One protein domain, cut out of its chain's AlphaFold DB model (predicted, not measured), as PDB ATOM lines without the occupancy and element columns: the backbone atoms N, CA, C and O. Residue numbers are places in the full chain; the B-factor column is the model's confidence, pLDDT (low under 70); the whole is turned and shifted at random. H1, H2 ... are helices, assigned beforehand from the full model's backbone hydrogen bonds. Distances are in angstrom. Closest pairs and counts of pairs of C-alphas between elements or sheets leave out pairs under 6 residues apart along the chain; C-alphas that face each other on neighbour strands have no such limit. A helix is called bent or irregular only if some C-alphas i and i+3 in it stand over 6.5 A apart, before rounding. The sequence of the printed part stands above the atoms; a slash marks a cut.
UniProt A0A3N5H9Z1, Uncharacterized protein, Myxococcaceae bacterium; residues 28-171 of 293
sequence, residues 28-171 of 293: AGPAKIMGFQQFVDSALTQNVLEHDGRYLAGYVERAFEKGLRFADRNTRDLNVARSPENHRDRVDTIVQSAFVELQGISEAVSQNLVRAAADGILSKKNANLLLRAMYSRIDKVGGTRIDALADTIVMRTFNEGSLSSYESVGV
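AT A GLANCE: This is residues 28 to 171 of the 293 residues of an uncharacterized protein of Myxococcaceae bacterium (UniProt A0A3N5H9Z1). A long, thin rod of helices: H4, the longest, and H3 fold back on each other as a helical hairpin, and H1 and H2 follow one another along its length, H1 packing on residues 106 to 118 of H3 and H2 crossing the beginning of H3 to pack on residues 153 to 166 of H4. After H2, residues 79 to 87 fold back to the start of H3. The printed part has 144 residues with four named helices, in the order H1, H2, H3, H4, and no named strand; the class is all helix. It is only just loose, close to extended, with a radius of gyration of the C-alphas of 21.4 A and spans of 73 by 22 by 17 A.

IN THESE COORDINATES: H4 holds residues 127 to 168 and is 59.1 A long, from C-alpha 127 at (144.466, 202.647, 189.975) to C-alpha 168 at (199.666, 205.572, 210.851). H3, residues 88 to 122, measures 51.2 A. H2, residues 50 to 78, measures 43.8 A; it is irregular, with C-alphas 52 and 55 8.3 A apart, and has a kink of 32 degrees near residue 72. H1, residues 30 to 47, measures 26.0 A and begins with C-alpha 30 at (153.159, 201.889, 174.160).

HOW THE PARTS SIT: H4 and H3 form a helical hairpin and touch at a shallow tilt of 13 degrees, opposite ways; their closest C-alphas, of Leu 130 and Gly 120, are 5.6 A apart. H4 touches H2 with residues 153 to 166 alone, the same way at a tilt of 37 degrees, only just steep; the closest C-alphas, of Ser 162 and Gly 67, are 4.3 A apart. H3 is the hub, touching the three other helices. Its residues 91 to 99 alone touch H2, which touches it with residues 52 to 64 alone, at a steep tilt of 45 degrees, opposite ways; the C-alphas of Phe 99 and Gly 53 are closest, at 5.6 A. H3 touches H1 with residues 106 to 118 alone, at a shallow tilt of 28 degrees, opposite ways; the closest C-alphas, of Val 114 and Gln 37, are 6.0 A apart. The packing of the helices is part aligned, at shallow tilts, and part crossed, at steep ones. H1 and H4 are apart, and H1 and H2 meet only through their link. In H1 and H3 every O i to N i+4 pair is within hydrogen-bond range, against 37 of 38 in H4 and 17 of 25 in H2.

THE WHOLE: The two C-alphas farthest apart, of Ala 28 and Asn 79, are 73.6 A apart. The printed part has no cut. The links H1 to H2 and H3 to H4 are tight, H2 to H3 is short, and there is no long link. The mean pLDDT of the printed part is 90.6; residues 28, 79, 81, 83 and 84 are under 70.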
ATOM      1  N   ALA A  28     147.588 207.022 173.656       60.41
ATOM      2  CA  ALA A  28     147.220 205.658 174.061       60.41
ATOM      3  C   ALA A  28     148.288 204.633 173.626       60.41
ATOM      4  O   ALA A  28     148.962 204.825 172.617       60.41
ATOM      5  N   GLY A  29     148.422 203.520 174.356       71.94
ATOM      6  CA  GLY A  29     149.302 202.409 173.965       71.94
ATOM      7  C   GLY A  29     150.757 202.527 174.464       71.94
ATOM      8  O   GLY A  29     150.975 203.084 175.542       71.94
ATOM      9  N   PRO A  30     151.753 201.986 173.728       81.88
ATOM     10  CA  PRO A  30     153.159 201.889 174.160       81.88
ATOM     11  C   PRO A  30     153.791 203.214 174.611       81.88
ATOM     12  O   PRO A  30     154.615 203.233 175.526       81.88
ATOM     13  N   ALA A  31     153.348 204.331 174.032       86.25
ATOM     14  CA  ALA A  31     153.821 205.665 174.378       86.25
ATOM     15  C   ALA A  31     153.530 206.059 175.844       86.25
ATOM     16  O   ALA A  31     154.340 206.764 176.444       86.25
ATOM     17  N   LYS A  32     152.460 205.535 176.474       86.56
ATOM     18  CA  LYS A  32     152.189 205.769 177.910       86.56
ATOM     19  C   LYS A  32     153.256 205.169 178.810       86.56
ATOM     20  O   LYS A  32     153.643 205.790 179.795       86.56
ATOM     21  N   ILE A  33     153.715 203.961 178.486       90.94
ATOM     22  CA  ILE A  33     154.735 203.266 179.275       90.94
ATOM     23  C   ILE A  33     156.072 203.991 179.157       90.94
ATOM     24  O   ILE A  33     156.727 204.209 180.170       90.94
ATOM     25  N   MET A  34     156.434 204.433 177.950       90.38
ATOM     26  CA  MET A  34     157.646 205.228 177.732       90.38
ATOM     27  C   MET A  34     157.593 206.567 178.478       90.38
ATOM     28  O   MET A  34     158.553 206.928 179.155       90.38
ATOM     29  N   GLY A  35     156.461 207.276 178.419       89.25
ATOM     30  CA  GLY A  35     156.268 208.513 179.177       89.25
ATOM     31  C   GLY A  35     156.346 208.290 180.690       89.25
ATOM     32  O   GLY A  35     156.983 209.067 181.396       89.25
ATOM     33  N   PHE A  36     155.760 207.200 181.193       91.06
ATOM     34  CA  PHE A  36     155.859 206.828 182.605       91.06
ATOM     35  C   PHE A  36     157.294 206.478 183.019       91.06
ATOM     36  O   PHE A  36     157.735 206.905 184.080       91.06
ATOM     37  N   GLN A  37     158.038 205.753 182.184       93.62
ATOM     38  CA  GLN A  37     159.450 205.472 182.433       93.62
ATOM     39  C   GLN A  37     160.255 206.770 182.543       93.62
ATOM     40  O   GLN A  37     160.926 206.983 183.546       93.62
ATOM     41  N   GLN A  38     160.111 207.679 181.574       93.31
ATOM     42  CA  GLN A  38     160.804 208.969 181.596       93.31
ATOM     43  C   GLN A  38     160.452 209.790 182.847       93.31
ATOM     44  O   GLN A  38     161.328 210.428 183.436       93.31
ATOM     45  N   PHE A  39     159.181 209.765 183.264       92.75
ATOM     46  CA  PHE A  39     158.730 210.390 184.507       92.75
ATOM     47  C   PHE A  39     159.461 209.815 185.727       92.75
ATOM     48  O   PHE A  39     160.008 210.574 186.525       92.75
ATOM     49  N   VAL A  40     159.486 208.486 185.864       93.19
ATOM     50  CA  VAL A  40     160.127 207.796 186.992       93.19
ATOM     51  C   VAL A  40     161.633 208.047 187.009       93.19
ATOM     52  O   VAL A  40     162.167 208.400 188.058       93.19
ATOM     53  N   ASP A  41     162.304 207.939 185.864       93.25
ATOM     54  CA  ASP A  41     163.746 208.180 185.742       93.25
ATOM     55  C   ASP A  41     164.104 209.619 186.135       93.25
ATOM     56  O   ASP A  41     165.049 209.853 186.893       93.25
ATOM     57  N   SER A  42     163.302 210.591 185.689       91.81
ATOM     58  CA  SER A  42     163.477 212.001 186.057       91.81
ATOM     59  C   SER A  42     163.260 212.216 187.555       91.81
ATOM     60  O   SER A  42     164.053 212.898 188.202       91.81
ATOM     61  N   ALA A  43     162.216 211.609 188.127       92.19
ATOM     62  CA  ALA A  43     161.917 211.727 189.547       92.19
ATOM     63  C   ALA A  43     163.018 211.104 190.422       92.19
ATOM     64  O   ALA A  43     163.415 211.715 191.412       92.19
ATOM     65  N   LEU A  44     163.543 209.931 190.063       92.50
ATOM     66  CA  LEU A  44     164.643 209.292 190.794       92.50
ATOM     67  C   LEU A  44     165.934 210.101 190.672       92.50
ATOM     68  O   LEU A  44     166.594 210.356 191.676       92.50
ATOM     69  N   THR A  45     166.255 210.587 189.474       91.00
ATOM     70  CA  THR A  45     167.440 211.430 189.266       91.00
ATOM     71  C   THR A  45     167.368 212.702 190.105       91.00
ATOM     72  O   THR A  45     168.324 213.042 190.795       91.00
ATOM     73  N   GLN A  46     166.219 213.378 190.096       89.94
ATOM     74  CA  GLN A  46     166.040 214.639 190.810       89.94
ATOM     75  C   GLN A  46     166.003 214.470 192.331       89.94
ATOM     76  O   GLN A  46     166.526 215.325 193.029       89.94
ATOM     77  N   ASN A  47     165.366 213.417 192.855       90.06
ATOM     78  CA  ASN A  47     165.113 213.299 194.297       90.06
ATOM     79  C   ASN A  47     166.091 212.370 195.028       90.06
ATOM     80  O   ASN A  47     166.232 212.479 196.243       90.06
ATOM     81  N   VAL A  48     166.721 211.424 194.326       89.38
ATOM     82  CA  VAL A  48     167.634 210.433 194.925       89.38
ATOM     83  C   VAL A  48     169.080 210.729 194.547       89.38
ATOM     84  O   VAL A  48     169.962 210.665 195.398       89.38
ATOM     85  N   LEU A  49     169.329 211.078 193.285       90.00
ATOM     86  CA  LEU A  49     170.681 211.276 192.748       90.00
ATOM     87  C   LEU A  49     171.102 212.750 192.700       90.00
ATOM     88  O   LEU A  49     172.082 213.089 192.034       90.00
ATOM     89  N   GLU A  50     170.377 213.632 193.393       86.25
ATOM     90  CA  GLU A  50     170.650 215.067 193.375       86.25
ATOM     91  C   GLU A  50     172.099 215.375 193.786       86.25
ATOM     92  O   GLU A  50     172.685 214.732 194.666       86.25
ATOM     93  N   HIS A  51     172.672 216.402 193.154       79.75
ATOM     94  CA  HIS A  51     174.003 216.926 193.459       79.75
ATOM     95  C   HIS A  51     175.133 215.886 193.393       79.75
ATOM     96  O   HIS A  51     176.050 215.949 194.212       79.75
ATOM     97  N   ASP A  52     175.077 214.934 192.457       80.25
ATOM     98  CA  ASP A  52     176.099 213.889 192.278       80.25
ATOM     99  C   ASP A  52     176.376 213.097 193.573       80.25
ATOM    100  O   ASP A  52     177.503 212.692 193.852       80.25
ATOM    101  N   GLY A  53     175.364 212.949 194.438       78.44
ATOM    102  CA  GLY A  53     175.516 212.246 195.711       78.44
ATOM    103  C   GLY A  53     176.348 212.992 196.758       78.44
ATOM    104  O   GLY A  53     176.712 212.400 197.772       78.44
ATOM    105  N   ARG A  54     176.626 214.295 196.591       83.50
ATOM    106  CA  ARG A  54     177.401 215.105 197.560       83.50
ATOM    107  C   ARG A  54     176.866 215.045 198.990       83.50
ATOM    108  O   ARG A  54     177.631 215.197 199.939       83.50
ATOM    109  N   TYR A  55     175.570 214.799 199.165       89.69
ATOM    110  CA  TYR A  55     174.974 214.632 200.489       89.69
ATOM    111  C   TYR A  55     175.521 213.400 201.243       89.69
ATOM    112  O   TYR A  55     175.495 213.386 202.475       89.69
ATOM    113  N   LEU A  56     176.049 212.390 200.536       92.19
ATOM    114  CA  LEU A  56     176.675 211.199 201.119       92.19
ATOM    115  C   LEU A  56     177.993 211.533 201.826       92.19
ATOM    116  O   LEU A  56     178.297 210.915 202.849       92.19
ATOM    117  N   ALA A  57     178.736 212.534 201.337       92.25
ATOM    118  CA  ALA A  57     180.061 212.889 201.847       92.25
ATOM    119  C   ALA A  57     180.052 213.117 203.361       92.25
ATOM    120  O   ALA A  57     180.810 212.479 204.084       92.25
ATOM    121  N   GLY A  58     179.098 213.899 203.874       92.94
ATOM    122  CA  GLY A  58     179.012 214.161 205.312       92.94
ATOM    123  C   GLY A  58     178.735 212.911 206.163       92.94
ATOM    124  O   GLY A  58     179.117 212.868 207.332       92.94
ATOM    125  N   TYR A  59     178.067 211.885 205.624       95.00
ATOM    126  CA  TYR A  59     177.854 210.620 206.341       95.00
ATOM    127  C   TYR A  59     179.104 209.744 206.326       95.00
ATOM    128  O   TYR A  59     179.472 209.208 207.374       95.00
ATOM    129  N   VAL A  60     179.763 209.650 205.170       95.88
ATOM    130  CA  VAL A  60     181.024 208.921 204.991       95.88
ATOM    131  C   VAL A  60     182.107 209.541 205.881       95.88
ATOM    132  O   VAL A  60     182.689 208.846 206.707       95.88
ATOM    133  N   GLU A  61     182.299 210.859 205.841       94.56
ATOM    134  CA  GLU A  61     183.256 211.574 206.699       94.56
ATOM    135  C   GLU A  61     183.028 211.278 208.188       94.56
ATOM    136  O   GLU A  61     183.953 210.889 208.902       94.56
ATOM    137  N   ARG A  62     181.779 211.367 208.665       95.94
ATOM    138  CA  ARG A  62     181.450 211.054 210.066       95.94
ATOM    139  C   ARG A  62     181.731 209.596 210.431       95.94
ATOM    140  O   ARG A  62     182.145 209.331 211.560       95.94
ATOM    141  N   ALA A  63     181.464 208.647 209.534       96.44
ATOM    142  CA  ALA A  63     181.777 207.236 209.762       96.44
ATOM    143  C   ALA A  63     183.296 207.014 209.833       96.44
ATOM    144  O   ALA A  63     183.776 206.344 210.749       96.44
ATOM    145  N   PHE A  64     184.048 207.659 208.941       96.25
ATOM    146  CA  PHE A  64     185.507 207.610 208.908       96.25
ATOM    147  C   PHE A  64     186.112 208.167 210.199       96.25
ATOM    148  O   PHE A  64     186.917 207.507 210.855       96.25
ATOM    149  N   GLU A  65     185.664 209.352 210.629       93.88
ATOM    150  CA  GLU A  65     186.087 209.966 211.889       93.88
ATOM    151  C   GLU A  65     185.790 209.086 213.103       93.88
ATOM    152  O   GLU A  65     186.583 209.035 214.047       93.88
ATOM    153  N   LYS A  66     184.645 208.393 213.118       95.06
ATOM    154  CA  LYS A  66     184.328 207.438 214.185       95.06
ATOM    155  C   LYS A  66     185.313 206.271 214.196       95.06
ATOM    156  O   LYS A  66     185.743 205.893 215.286       95.06
ATOM    157  N   GLY A  67     185.691 205.760 213.025       93.75
ATOM    158  CA  GLY A  67     186.729 204.740 212.868       93.75
ATOM    159  C   GLY A  67     188.080 205.204 213.409       93.75
ATOM    160  O   GLY A  67     188.671 204.539 214.259       93.75
ATOM    161  N   LEU A  68     188.509 206.414 213.034       93.25
ATOM    162  CA  LEU A  68     189.718 207.042 213.581       93.25
ATOM    163  C   LEU A  68     189.667 207.106 215.115       93.25
ATOM    164  O   LEU A  68     190.560 206.610 215.791       93.25
ATOM    165  N   ARG A  69     188.586 207.647 215.697       91.38
ATOM    166  CA  ARG A  69     188.428 207.756 217.163       91.38
ATOM    167  C   ARG A  69     188.366 206.394 217.860       91.38
ATOM    168  O   ARG A  69     188.739 206.283 219.030       91.38
ATOM    169  N   PHE A  70     187.831 205.372 217.198       91.31
ATOM    170  CA  PHE A  70     187.820 204.005 217.709       91.31
ATOM    171  C   PHE A  70     189.240 203.440 217.765       91.31
ATOM    172  O   PHE A  70     189.705 203.093 218.852       91.31
ATOM    173  N   ALA A  71     189.959 203.465 216.645       90.25
ATOM    174  CA  ALA A  71     191.341 203.011 216.567       90.25
ATOM    175  C   ALA A  71     192.271 203.780 217.516       90.25
ATOM    176  O   ALA A  71     193.113 203.188 218.193       90.25
ATOM    177  N   ASP A  72     192.048 205.082 217.664       89.25
ATOM    178  CA  ASP A  72     192.775 205.936 218.595       89.25
ATOM    179  C   ASP A  72     192.624 205.485 220.046       89.25
ATOM    180  O   ASP A  72     193.588 205.529 220.804       89.25
ATOM    181  N   ARG A  73     191.423 205.054 220.456       88.12
ATOM    182  CA  ARG A  73     191.182 204.488 221.796       88.12
ATOM    183  C   ARG A  73     191.852 203.128 221.965       88.12
ATOM    184  O   ARG A  73     192.232 202.779 223.085       88.12
ATOM    185  N   ASN A  74     192.007 202.389 220.872       85.06
ATOM    186  CA  ASN A  74     192.629 201.073 220.883       85.06
ATOM    187  C   ASN A  74     194.164 201.141 220.891       85.06
ATOM    188  O   ASN A  74     194.824 200.222 221.355       85.06
ATOM    189  N   THR A  75     194.741 202.261 220.458       86.31
ATOM    190  CA  THR A  75     196.195 202.431 220.299       86.31
ATOM    191  C   THR A  75     196.820 203.455 221.245       86.31
ATOM    192  O   THR A  75     198.021 203.705 221.148       86.31
ATOM    193  N   ARG A  76     196.052 204.027 222.189       82.38
ATOM    194  CA  ARG A  76     196.548 205.050 223.140       82.38
ATOM    195  C   ARG A  76     197.849 204.657 223.834       82.38
ATOM    196  O   ARG A  76     198.709 205.509 224.028       82.38
ATOM    197  N   ASP A  77     197.996 203.379 224.164       79.12
ATOM    198  CA  ASP A  77     199.133 202.875 224.932       79.12
ATOM    199  C   ASP A  77     200.410 202.707 224.094       79.12
ATOM    200  O   ASP A  77     201.494 202.537 224.649       79.12
ATOM    201  N   LEU A  78     200.317 202.779 222.760       73.12
ATOM    202  CA  LEU A  78     201.461 202.566 221.868       73.12
ATOM    203  C   LEU A  78     202.405 203.779 221.801       73.12
ATOM    204  O   LEU A  78     203.546 203.625 221.380       73.12
ATOM    205  N   ASN A  79     201.969 204.964 222.252       69.00
ATOM    206  CA  ASN A  79     202.768 206.199 222.335       69.00
ATOM    207  C   ASN A  79     203.603 206.510 221.067       69.00
ATOM    208  O   ASN A  79     204.750 206.951 221.152       69.00
ATOM    209  N   VAL A  80     203.033 206.249 219.886       72.19
ATOM    210  CA  VAL A  80     203.673 206.485 218.584       72.19
ATOM    211  C   VAL A  80     203.213 207.828 218.016       72.19
ATOM    212  O   VAL A  80     202.031 208.169 218.080       72.19
ATOM    213  N   ALA A  81     204.148 208.597 217.454       68.31
ATOM    214  CA  ALA A  81     203.838 209.829 216.734       68.31
ATOM    215  C   ALA A  81     203.048 209.508 215.458       68.31
ATOM    216  O   ALA A  81     203.473 208.678 214.658       68.31
ATOM    217  N   ARG A  82     201.904 210.171 215.263       70.50
ATOM    218  CA  ARG A  82     201.053 209.947 214.089       70.50
ATOM    219  C   ARG A  82     201.581 210.692 212.878       70.50
ATOM    220  O   ARG A  82     201.908 211.875 212.971       70.50
ATOM    221  N   SER A  83     201.574 210.016 211.735       69.56
ATOM    222  CA  SER A  83     201.688 210.688 210.446       69.56
ATOM    223  C   SER A  83     200.324 211.275 210.055       69.56
ATOM    224  O   SER A  83     199.329 210.547 210.104       69.56
ATOM    225  N   PRO A  84     200.229 212.565 209.680       62.00
ATOM    226  CA  PRO A  84     199.023 213.115 209.078       62.00
ATOM    227  C   PRO A  84     198.892 212.571 207.652       62.00
ATOM    228  O   PRO A  84     199.403 213.152 206.696       62.00
ATOM    229  N   GLU A  85     198.234 211.427 207.500       70.50
ATOM    230  CA  GLU A  85     197.839 210.945 206.181       70.50
ATOM    231  C   GLU A  85     196.698 211.801 205.620       70.50
ATOM    232  O   GLU A  85     195.767 212.196 206.326       70.50
ATOM    233  N   ASN A  86     196.753 212.078 204.316       76.56
ATOM    234  CA  ASN A  86     195.636 212.699 203.620       76.56
ATOM    235  C   ASN A  86     194.542 211.647 203.387       76.56
ATOM    236  O   ASN A  86     194.602 210.863 202.444       76.56
ATOM    237  N   HIS A  87     193.541 211.616 204.262       85.19
ATOM    238  CA  HIS A  87     192.435 210.661 204.169       85.19
ATOM    239  C   HIS A  87     191.329 211.080 203.183       85.19
ATOM    240  O   HIS A  87     190.400 210.303 202.963       85.19
ATOM    241  N   ARG A  88     191.412 212.283 202.592       89.25
ATOM    242  CA  ARG A  88     190.376 212.811 201.686       89.25
ATOM    243  C   ARG A  88     190.174 211.921 200.466       89.25
ATOM    244  O   ARG A  88     189.051 211.518 200.204       89.25
ATOM    245  N   ASP A  89     191.260 211.498 199.827       91.50
ATOM    246  CA  ASP A  89     191.200 210.688 198.605       91.50
ATOM    247  C   ASP A  89     190.464 209.348 198.831       91.50
ATOM    248  O   ASP A  89     189.726 208.868 197.966       91.50
ATOM    249  N   ARG A  90     190.614 208.751 200.024       91.25
ATOM    250  CA  ARG A  90     189.914 207.511 200.411       91.25
ATOM    251  C   ARG A  90     188.421 207.758 200.630       91.25
ATOM    252  O   ARG A  90     187.599 206.976 200.158       91.25
ATOM    253  N   VAL A  91     188.073 208.845 201.321       92.88
ATOM    254  CA  VAL A  91     186.677 209.252 201.541       92.88
ATOM    255  C   VAL A  91     185.986 209.522 200.205       92.88
ATOM    256  O   VAL A  91     184.923 208.953 199.961       92.88
ATOM    257  N   ASP A  92     186.619 210.287 199.317       93.31
ATOM    258  CA  ASP A  92     186.081 210.628 197.997       93.31
ATOM    259  C   ASP A  92     185.842 209.374 197.145       93.31
ATOM    260  O   ASP A  92     184.788 209.220 196.526       93.31
ATOM    261  N   THR A  93     186.778 208.419 197.183       94.50
ATOM    262  CA  THR A  93     186.629 207.129 196.489       94.50
ATOM    263  C   THR A  93     185.417 206.345 197.003       94.50
ATOM    264  O   THR A  93     184.660 205.779 196.210       94.50
ATOM    265  N   ILE A  94     185.191 206.318 198.322       94.94
ATOM    266  CA  ILE A  94     184.037 205.618 198.905       94.94
ATOM    267  C   ILE A  94     182.724 206.334 198.564       94.94
ATOM    268  O   ILE A  94     181.746 205.662 198.240       94.94
ATOM    269  N   VAL A  95     182.697 207.671 198.587       95.31
ATOM    270  CA  VAL A  95     181.524 208.461 198.174       95.31
ATOM    271  C   VAL A  95     181.154 208.151 196.727       95.31
ATOM    272  O   VAL A  95     179.993 207.853 196.449       95.31
ATOM    273  N   GLN A  96     182.136 208.139 195.823       94.94
ATOM    274  CA  GLN A  96     181.891 207.840 194.416       94.94
ATOM    275  C   GLN A  96     181.387 206.409 194.215       94.94
ATOM    276  O   GLN A  96     180.449 206.185 193.451       94.94
ATOM    277  N   SER A  97     181.964 205.438 194.930       95.38
ATOM    278  CA  SER A  97     181.481 204.055 194.905       95.38
ATOM    279  C   SER A  97     180.031 203.957 195.391       95.38
ATOM    280  O   SER A  97     179.222 203.311 194.736       95.38
ATOM    281  N   ALA A  98     179.684 204.618 196.500       95.94
ATOM    282  CA  ALA A  98     178.324 204.619 197.039       95.94
ATOM    283  C   ALA A  98     177.313 205.259 196.074       95.94
ATOM    284  O   ALA A  98     176.187 204.780 195.947       95.94
ATOM    285  N   PHE A  99     177.719 206.322 195.376       96.31
ATOM    286  CA  PHE A  99     176.886 206.984 194.379       96.31
ATOM    287  C   PHE A  99     176.570 206.066 193.190       96.31
ATOM    288  O   PHE A  99     175.406 205.952 192.809       96.31
ATOM    289  N   VAL A 100     177.571 205.359 192.653       96.69
ATOM    290  CA  VAL A 100     177.373 204.403 191.547       96.69
ATOM    291  C   VAL A 100     176.425 203.266 191.950       96.69
ATOM    292  O   VAL A 100     175.524 202.915 191.189       96.69
ATOM    293  N   GLU A 101     176.553 202.734 193.168       97.06
ATOM    294  CA  GLU A 101     175.622 201.714 193.677       97.06
ATOM    295  C   GLU A 101     174.185 202.250 193.781       97.06
ATOM    296  O   GLU A 101     173.222 201.582 193.396       97.06
ATOM    297  N   LEU A 102     174.017 203.492 194.247       95.94
ATOM    298  CA  LEU A 102     172.705 204.126 194.355       95.94
ATOM    299  C   LEU A 102     172.053 204.379 192.984       95.94
ATOM    300  O   LEU A 102     170.829 204.245 192.851       95.94
ATOM    301  N   GLN A 103     172.849 204.698 191.959       96.62
ATOM    302  CA  GLN A 103     172.378 204.769 190.572       96.62
ATOM    303  C   GLN A 103     171.830 203.413 190.118       96.62
ATOM    304  O   GLN A 103     170.680 203.337 189.680       96.62
ATOM    305  N   GLY A 104     172.582 202.328 190.333       97.00
ATOM    306  CA  GLY A 104     172.134 200.974 189.995       97.00
ATOM    307  C   GLY A 104     170.855 200.551 190.731       97.00
ATOM    308  O   GLY A 104     169.967 199.917 190.151       97.00
ATOM    309  N   ILE A 105     170.696 200.938 192.004       96.19
ATOM    310  CA  ILE A 105     169.445 200.712 192.749       96.19
ATOM    311  C   ILE A 105     168.286 201.496 192.118       96.19
ATOM    312  O   ILE A 105     167.200 200.937 191.942       96.19
ATOM    313  N   SER A 106     168.510 202.758 191.751       96.38
ATOM    314  CA  SER A 106     167.495 203.619 191.132       96.38
ATOM    315  C   SER A 106     167.019 203.050 189.791       96.38
ATOM    316  O   SER A 106     165.815 202.919 189.565       96.38
ATOM    317  N   GLU A 107     167.943 202.603 188.941       97.19
ATOM    318  CA  GLU A 107     167.628 201.934 187.674       97.19
ATOM    319  C   GLU A 107     166.797 200.660 187.892       97.19
ATOM    320  O   GLU A 107     165.787 200.432 187.217       97.19
ATOM    321  N   ALA A 108     167.164 199.844 188.887       97.44
ATOM    322  CA  ALA A 108     166.416 198.639 189.227       97.44
ATOM    323  C   ALA A 108     164.990 198.955 189.712       97.44
ATOM    324  O   ALA A 108     164.042 198.242 189.355       97.44
ATOM    325  N   VAL A 109     164.813 200.013 190.508       97.00
ATOM    326  CA  VAL A 109     163.491 200.480 190.952       97.00
ATOM    327  C   VAL A 109     162.668 200.960 189.760       97.00
ATOM    328  O   VAL A 109     161.531 200.507 189.606       97.00
ATOM    329  N   SER A 110     163.244 201.788 188.883       97.31
ATOM    330  CA  SER A 110     162.574 202.266 187.669       97.31
ATOM    331  C   SER A 110     162.069 201.107 186.811       97.31
ATOM    332  O   SER A 110     160.874 201.001 186.521       97.31
ATOM    333  N   GLN A 111     162.939 200.137 186.523       97.25
ATOM    334  CA  GLN A 111     162.582 198.967 185.728       97.25
ATOM    335  C   GLN A 111     161.425 198.163 186.351       97.25
ATOM    336  O   GLN A 111     160.527 197.696 185.646       97.25
ATOM    337  N   ASN A 112     161.417 197.993 187.678       97.06
ATOM    338  CA  ASN A 112     160.337 197.291 188.377       97.06
ATOM    339  C   ASN A 112     159.019 198.078 188.376       97.06
ATOM    340  O   ASN A 112     157.950 197.470 188.268       97.06
ATOM    341  N   LEU A 113     159.080 199.406 188.470       96.44
ATOM    342  CA  LEU A 113     157.911 200.276 188.381       96.44
ATOM    343  C   LEU A 113     157.287 200.236 186.987       96.44
ATOM    344  O   LEU A 113     156.072 200.078 186.874       96.44
ATOM    345  N   VAL A 114     158.104 200.302 185.935       96.19
ATOM    346  CA  VAL A 114     157.654 200.203 184.539       96.19
ATOM    347  C   VAL A 114     156.967 198.862 184.275       96.19
ATOM    348  O   VAL A 114     155.884 198.830 183.689       96.19
ATOM    349  N   ARG A 115     157.531 197.751 184.773       96.31
ATOM    350  CA  ARG A 115     156.880 196.430 184.696       96.31
ATOM    351  C   ARG A 115     155.538 196.412 185.426       96.31
ATOM    352  O   ARG A 115     154.537 195.997 184.851       96.31
ATOM    353  N   ALA A 116     155.496 196.912 186.663       95.31
ATOM    354  CA  ALA A 116     154.256 196.973 187.436       95.31
ATOM    355  C   ALA A 116     153.180 197.824 186.732       95.31
ATOM    356  O   ALA A 116     152.010 197.437 186.730       95.31
ATOM    357  N   ALA A 117     153.580 198.937 186.103       94.12
ATOM    358  CA  ALA A 117     152.718 199.781 185.277       94.12
ATOM    359  C   ALA A 117     152.129 199.007 184.094       94.12
ATOM    360  O   ALA A 117     150.909 198.965 183.932       94.12
ATOM    361  N   ALA A 118     152.990 198.365 183.301       94.56
ATOM    362  CA  ALA A 118     152.588 197.592 182.130       94.56
ATOM    363  C   ALA A 118     151.615 196.463 182.498       94.56
ATOM    364  O   ALA A 118     150.533 196.371 181.914       94.56
ATOM    365  N   ASP A 119     151.939 195.678 183.528       94.50
ATOM    366  CA  ASP A 119     151.081 194.598 184.024       94.50
ATOM    367  C   ASP A 119     149.721 195.123 184.497       94.50
ATOM    368  O   ASP A 119     148.680 194.503 184.256       94.50
ATOM    369  N   GLY A 120     149.718 196.269 185.182       93.12
ATOM    370  CA  GLY A 120     148.506 196.934 185.647       93.12
ATOM    371  C   GLY A 120     147.588 197.362 184.513       93.12
ATOM    372  O   GLY A 120     146.386 197.098 184.578       93.12
ATOM    373  N   ILE A 121     148.157 197.967 183.468       90.56
ATOM    374  CA  ILE A 121     147.421 198.426 182.284       90.56
ATOM    375  C   ILE A 121     146.856 197.235 181.503       90.56
ATOM    376  O   ILE A 121     145.663 197.222 181.200       90.56
ATOM    377  N   LEU A 122     147.675 196.214 181.226       92.44
ATOM    378  CA  LEU A 122     147.246 195.019 180.488       92.44
ATOM    379  C   LEU A 122     146.148 194.249 181.228       92.44
ATOM    380  O   LEU A 122     145.167 193.819 180.625       92.44
ATOM    381  N   SER A 123     146.280 194.132 182.551       94.19
ATOM    382  CA  SER A 123     145.306 193.437 183.399       94.19
ATOM    383  C   SER A 123     144.091 194.297 183.768       94.19
ATOM    384  O   SER A 123     143.244 193.839 184.533       94.19
ATOM    385  N   LYS A 124     144.011 195.548 183.288       94.50
ATOM    386  CA  LYS A 124     142.957 196.520 183.634       94.50
ATOM    387  C   LYS A 124     142.750 196.664 185.150       94.50
ATOM    388  O   LYS A 124     141.618 196.770 185.627       94.50
ATOM    389  N   LYS A 125     143.838 196.640 185.929       92.56
ATOM    390  CA  LYS A 125     143.765 196.832 187.384       92.56
ATOM    391  C   LYS A 125     143.245 198.233 187.684       92.56
ATOM    392  O   LYS A 125     143.567 199.190 186.983       92.56
ATOM    393  N   ASN A 126     142.478 198.363 188.763       93.94
ATOM    394  CA  ASN A 126     142.117 199.686 189.261       93.94
ATOM    395  C   ASN A 126     143.384 200.454 189.705       93.94
ATOM    396  O   ASN A 126     144.396 199.853 190.082       93.94
ATOM    397  N   ALA A 127     143.320 201.787 189.672       90.56
ATOM    398  CA  ALA A 127     144.466 202.647 189.975       90.56
ATOM    399  C   ALA A 127     145.050 202.381 191.375       90.56
ATOM    400  O   ALA A 127     146.263 202.308 191.544       90.56
ATOM    401  N   ASN A 128     144.197 202.133 192.372       91.69
ATOM    402  CA  ASN A 128     144.632 201.862 193.744       91.69
ATOM    403  C   ASN A 128     145.468 200.579 193.865       91.69
ATOM    404  O   ASN A 128     146.475 200.555 194.570       91.69
ATOM    405  N   LEU A 129     145.071 199.505 193.182       90.50
ATOM    406  CA  LEU A 129     145.812 198.246 193.159       90.50
ATOM    407  C   LEU A 129     147.126 198.396 192.393       90.50
ATOM    408  O   LEU A 129     148.127 197.807 192.799       90.50
ATOM    409  N   LEU A 130     147.139 199.199 191.325       92.88
ATOM    410  CA  LEU A 130     148.357 199.518 190.587       92.88
ATOM    411  C   LEU A 130     149.365 200.276 191.459       92.88
ATOM    412  O   LEU A 130     150.511 199.850 191.575       92.88
ATOM    413  N   LEU A 131     148.921 201.336 192.135       91.12
ATOM    414  CA  LEU A 131     149.762 202.122 193.039       91.12
ATOM    415  C   LEU A 131     150.300 201.267 194.186       91.12
ATOM    416  O   LEU A 131     151.495 201.294 194.455       91.12
ATOM    417  N   ARG A 132     149.460 200.443 194.825       92.44
ATOM    418  CA  ARG A 132     149.920 199.503 195.865       92.44
ATOM    419  C   ARG A 132     150.986 198.541 195.343       92.44
ATOM    420  O   ARG A 132     151.962 198.280 196.043       92.44
ATOM    421  N   ALA A 133     150.816 198.025 194.125       91.75
ATOM    422  CA  ALA A 133     151.814 197.160 193.507       91.75
ATOM    423  C   ALA A 133     153.137 197.907 193.276       91.75
ATOM    424  O   ALA A 133     154.190 197.369 193.607       91.75
ATOM    425  N   MET A 134     153.083 199.146 192.782       94.00
ATOM    426  CA  MET A 134     154.253 200.011 192.594       94.00
ATOM    427  C   MET A 134     154.965 200.320 193.915       94.00
ATOM    428  O   MET A 134     156.167 200.083 194.022       94.00
ATOM    429  N   TYR A 135     154.232 200.751 194.946       94.31
ATOM    430  CA  TYR A 135     154.783 200.991 196.283       94.31
ATOM    431  C   TYR A 135     155.466 199.747 196.848       94.31
ATOM    432  O   TYR A 135     156.586 199.836 197.343       94.31
ATOM    433  N   SER A 136     154.855 198.569 196.697       93.19
ATOM    434  CA  SER A 136     155.489 197.322 197.129       93.19
ATOM    435  C   SER A 136     156.797 197.026 196.386       93.19
ATOM    436  O   SER A 136     157.630 196.315 196.944       93.19
ATOM    437  N   ARG A 137     156.985 197.499 195.144       93.25
ATOM    438  CA  ARG A 137     158.263 197.356 194.426       93.25
ATOM    439  C   ARG A 137     159.308 198.338 194.933       93.25
ATOM    440  O   ARG A 137     160.446 197.925 195.116       93.25
ATOM    441  N   ILE A 138     158.922 199.588 195.192       93.12
ATOM    442  CA  ILE A 138     159.817 200.596 195.780       93.12
ATOM    443  C   ILE A 138     160.346 200.099 197.126       93.12
ATOM    444  O   ILE A 138     161.547 200.126 197.351       93.12
ATOM    445  N   ASP A 139     159.470 199.577 197.979       90.81
ATOM    446  CA  ASP A 139     159.841 199.100 199.310       90.81
ATOM    447  C   ASP A 139     160.760 197.863 199.254       90.81
ATOM    448  O   ASP A 139     161.890 197.883 199.738       90.81
ATOM    449  N   LYS A 140     160.330 196.804 198.555       92.75
ATOM    450  CA  LYS A 140     161.062 195.523 198.512       92.75
ATOM    451  C   LYS A 140     162.353 195.555 197.699       92.75
ATOM    452  O   LYS A 140     163.210 194.699 197.893       92.75
ATOM    453  N   VAL A 141     162.455 196.449 196.717       93.25
ATOM    454  CA  VAL A 141     163.648 196.555 195.863       93.25
ATOM    455  C   VAL A 141     164.483 197.751 196.280       93.25
ATOM    456  O   VAL A 141     165.668 197.588 196.535       93.25
ATOM    457  N   GLY A 142     163.878 198.935 196.353       92.31
ATOM    458  CA  GLY A 142     164.566 200.164 196.735       92.31
ATOM    459  C   GLY A 142     164.947 200.157 198.208       92.31
ATOM    460  O   GLY A 142     166.132 200.192 198.512       92.31
ATOM    461  N   GLY A 143     163.966 200.040 199.108       92.12
ATOM    462  CA  GLY A 143     164.185 200.079 200.560       92.12
ATOM    463  C   GLY A 143     165.219 199.055 201.025       92.12
ATOM    464  O   GLY A 143     166.275 199.427 201.525       92.12
ATOM    465  N   THR A 144     164.985 197.772 200.735       92.19
ATOM    466  CA  THR A 144     165.904 196.690 201.136       92.19
ATOM    467  C   THR A 144     167.333 196.883 200.614       92.19
ATOM    468  O   THR A 144     168.291 196.614 201.336       92.19
ATOM    469  N   ARG A 145     167.512 197.350 199.369       95.94
ATOM    470  CA  ARG A 145     168.856 197.555 198.802       95.94
ATOM    471  C   ARG A 145     169.529 198.816 199.329       95.94
ATOM    472  O   ARG A 145     170.742 198.803 199.504       95.94
ATOM    473  N   ILE A 146     168.769 199.881 199.582       94.94
ATOM    474  CA  ILE A 146     169.290 201.115 200.180       94.94
ATOM    475  C   ILE A 146     169.772 200.842 201.602       94.94
ATOM    476  O   ILE A 146     170.870 201.269 201.943       94.94
ATOM    477  N   ASP A 147     169.011 200.089 202.399       92.81
ATOM    478  CA  ASP A 147     169.416 199.713 203.758       92.81
ATOM    479  C   ASP A 147     170.705 198.881 203.741       92.81
ATOM    480  O   ASP A 147     171.668 199.189 204.446       92.81
ATOM    481  N   ALA A 148     170.765 197.871 202.866       93.44
ATOM    482  CA  ALA A 148     171.965 197.065 202.660       93.44
ATOM    483  C   ALA A 148     173.178 197.913 202.238       93.44
ATOM    484  O   ALA A 148     174.276 197.732 202.771       93.44
ATOM    485  N   LEU A 149     172.988 198.850 201.302       95.75
ATOM    486  CA  LEU A 149     174.033 199.766 200.847       95.75
ATOM    487  C   LEU A 149     174.495 200.684 201.983       95.75
ATOM    488  O   LEU A 149     175.697 200.836 202.184       95.75
ATOM    489  N   ALA A 150     173.564 201.274 202.731       94.56
ATOM    490  CA  ALA A 150     173.867 202.185 203.827       94.56
ATOM    491  C   ALA A 150     174.721 201.496 204.898       94.56
ATOM    492  O   ALA A 150     175.772 202.023 205.267       94.56
ATOM    493  N   ASP A 151     174.326 200.299 205.330       89.69
ATOM    494  CA  ASP A 151     175.085 199.528 206.316       89.69
ATOM    495  C   ASP A 151     176.476 199.156 205.788       89.69
ATOM    496  O   ASP A 151     177.480 199.347 206.478       89.69
ATOM    497  N   THR A 152     176.555 198.705 204.533       95.00
ATOM    498  CA  THR A 152     177.820 198.330 203.886       95.00
ATOM    499  C   THR A 152     178.769 199.524 203.787       95.00
ATOM    500  O   THR A 152     179.929 199.427 204.185       95.00
ATOM    501  N   ILE A 153     178.297 200.672 203.294       96.50
ATOM    502  CA  ILE A 153     179.129 201.869 203.132       96.50
ATOM    503  C   ILE A 153     179.572 202.401 204.491       96.50
ATOM    504  O   ILE A 153     180.761 202.638 204.677       96.50
ATOM    505  N   VAL A 154     178.667 202.522 205.467       95.50
ATOM    506  CA  VAL A 154     179.017 203.011 206.809       95.50
ATOM    507  C   VAL A 154     180.084 202.129 207.453       95.50
ATOM    508  O   VAL A 154     181.077 202.654 207.965       95.50
ATOM    509  N   MET A 155     179.915 200.808 207.400       94.06
ATOM    510  CA  MET A 155     180.855 199.875 208.020       94.06
ATOM    511  C   MET A 155     182.179 199.795 207.267       94.06
ATOM    512  O   MET A 155     183.236 199.822 207.900       94.06
ATOM    513  N   ARG A 156     182.157 199.805 205.929       96.12
ATOM    514  CA  ARG A 156     183.372 199.923 205.111       96.12
ATOM    515  C   ARG A 156     184.151 201.181 205.477       96.12
ATOM    516  O   ARG A 156     185.347 201.101 205.735       96.12
ATOM    517  N   THR A 157     183.491 202.334 205.538       96.81
ATOM    518  CA  THR A 157     184.150 203.607 205.845       96.81
ATOM    519  C   THR A 157     184.687 203.661 207.272       96.81
ATOM    520  O   THR A 157     185.791 204.156 207.499       96.81
ATOM    521  N   PHE A 158     183.932 203.144 208.242       95.81
ATOM    522  CA  PHE A 158     184.390 203.040 209.625       95.81
ATOM    523  C   PHE A 158     185.659 202.182 209.736       95.81
ATOM    524  O   PHE A 158     186.630 202.567 210.398       95.81
ATOM    525  N   ASN A 159     185.672 201.032 209.063       95.12
ATOM    526  CA  ASN A 159     186.818 200.130 209.049       95.12
ATOM    527  C   ASN A 159     188.014 200.736 208.328       95.12
ATOM    528  O   ASN A 159     189.129 200.660 208.836       95.12
ATOM    529  N   GLU A 160     187.783 201.424 207.214       95.88
ATOM    530  CA  GLU A 160     188.828 202.135 206.487       95.88
ATOM    531  C   GLU A 160     189.513 203.193 207.364       95.88
ATOM    532  O   GLU A 160     190.744 203.237 207.427       95.88
ATOM    533  N   GLY A 161     188.729 203.985 208.106       94.56
ATOM    534  CA  GLY A 161     189.255 204.952 209.069       94.56
ATOM    535  C   GLY A 161     190.041 204.285 210.196       94.56
ATOM    536  O   GLY A 161     191.137 204.727 210.540       94.56
ATOM    537  N   SER A 162     189.531 203.174 210.734       93.50
ATOM    538  CA  SER A 162     190.223 202.417 211.784       93.50
ATOM    539  C   SER A 162     191.576 201.882 211.299       93.50
ATOM    540  O   SER A 162     192.596 202.082 211.958       93.50
ATOM    541  N   LEU A 163     191.602 201.268 210.114       93.31
ATOM    542  CA  LEU A 163     192.809 200.725 209.493       93.31
ATOM    543  C   LEU A 163     193.829 201.811 209.151       93.31
ATOM    544  O   LEU A 163     195.015 201.607 209.383       93.31
ATOM    545  N   SER A 164     193.394 202.967 208.646       93.06
ATOM    546  CA  SER A 164     194.290 204.105 208.411       93.06
ATOM    547  C   SER A 164     194.923 204.627 209.702       93.06
ATOM    548  O   SER A 164     196.118 204.914 209.718       93.06
ATOM    549  N   SER A 165     194.175 204.692 210.809       91.06
ATOM    550  CA  SER A 165     194.765 205.051 212.108       91.06
ATOM    551  C   SER A 165     195.781 203.998 212.568       91.06
ATOM    552  O   SER A 165     196.898 204.364 212.935       91.06
ATOM    553  N   TYR A 166     195.462 202.704 212.460       90.75
ATOM    554  CA  TYR A 166     196.395 201.615 212.783       90.75
ATOM    555  C   TYR A 166     197.677 201.663 211.940       90.75
ATOM    556  O   TYR A 166     198.777 201.592 212.491       90.75
ATOM    557  N   GLU A 167     197.553 201.860 210.630       89.75
ATOM    558  CA  GLU A 167     198.688 202.009 209.715       89.75
ATOM    559  C   GLU A 167     199.567 203.208 210.108       89.75
ATOM    560  O   GLU A 167     200.786 203.072 210.219       89.75
ATOM    561  N   SER A 168     198.952 204.348 210.453       88.62
ATOM    562  CA  SER A 168     199.666 205.572 210.851       88.62
ATOM    563  C   SER A 168     200.496 205.437 212.135       88.62
ATOM    564  O   SER A 168     201.448 206.194 212.328       88.62
ATOM    565  N   VAL A 169     200.148 204.485 213.012       88.19
ATOM    566  CA  VAL A 169     200.895 204.177 214.245       88.19
ATOM    567  C   VAL A 169     201.826 202.969 214.087       88.19
ATOM    568  O   VAL A 169     202.419 202.513 215.065       88.19
ATOM    569  N   GLY A 170     201.974 202.442 212.868       87.44
ATOM    570  CA  GLY A 170     202.870 201.329 212.559       87.44
ATOM    571  C   GLY A 170     202.336 199.951 212.955       87.44
ATOM    572  O   GLY A 170     203.109 198.994 213.027       87.44
ATOM    573  N   VAL A 171     201.032 199.814 213.212       87.69
ATOM    574  CA  VAL A 171     200.404 198.493 213.327       87.69
ATOM    575  C   VAL A 171     200.365 197.887 211.929       87.69
ATOM    576  O   VAL A 171     199.812 198.471 211.008       87.69
TER     577      VAL A 171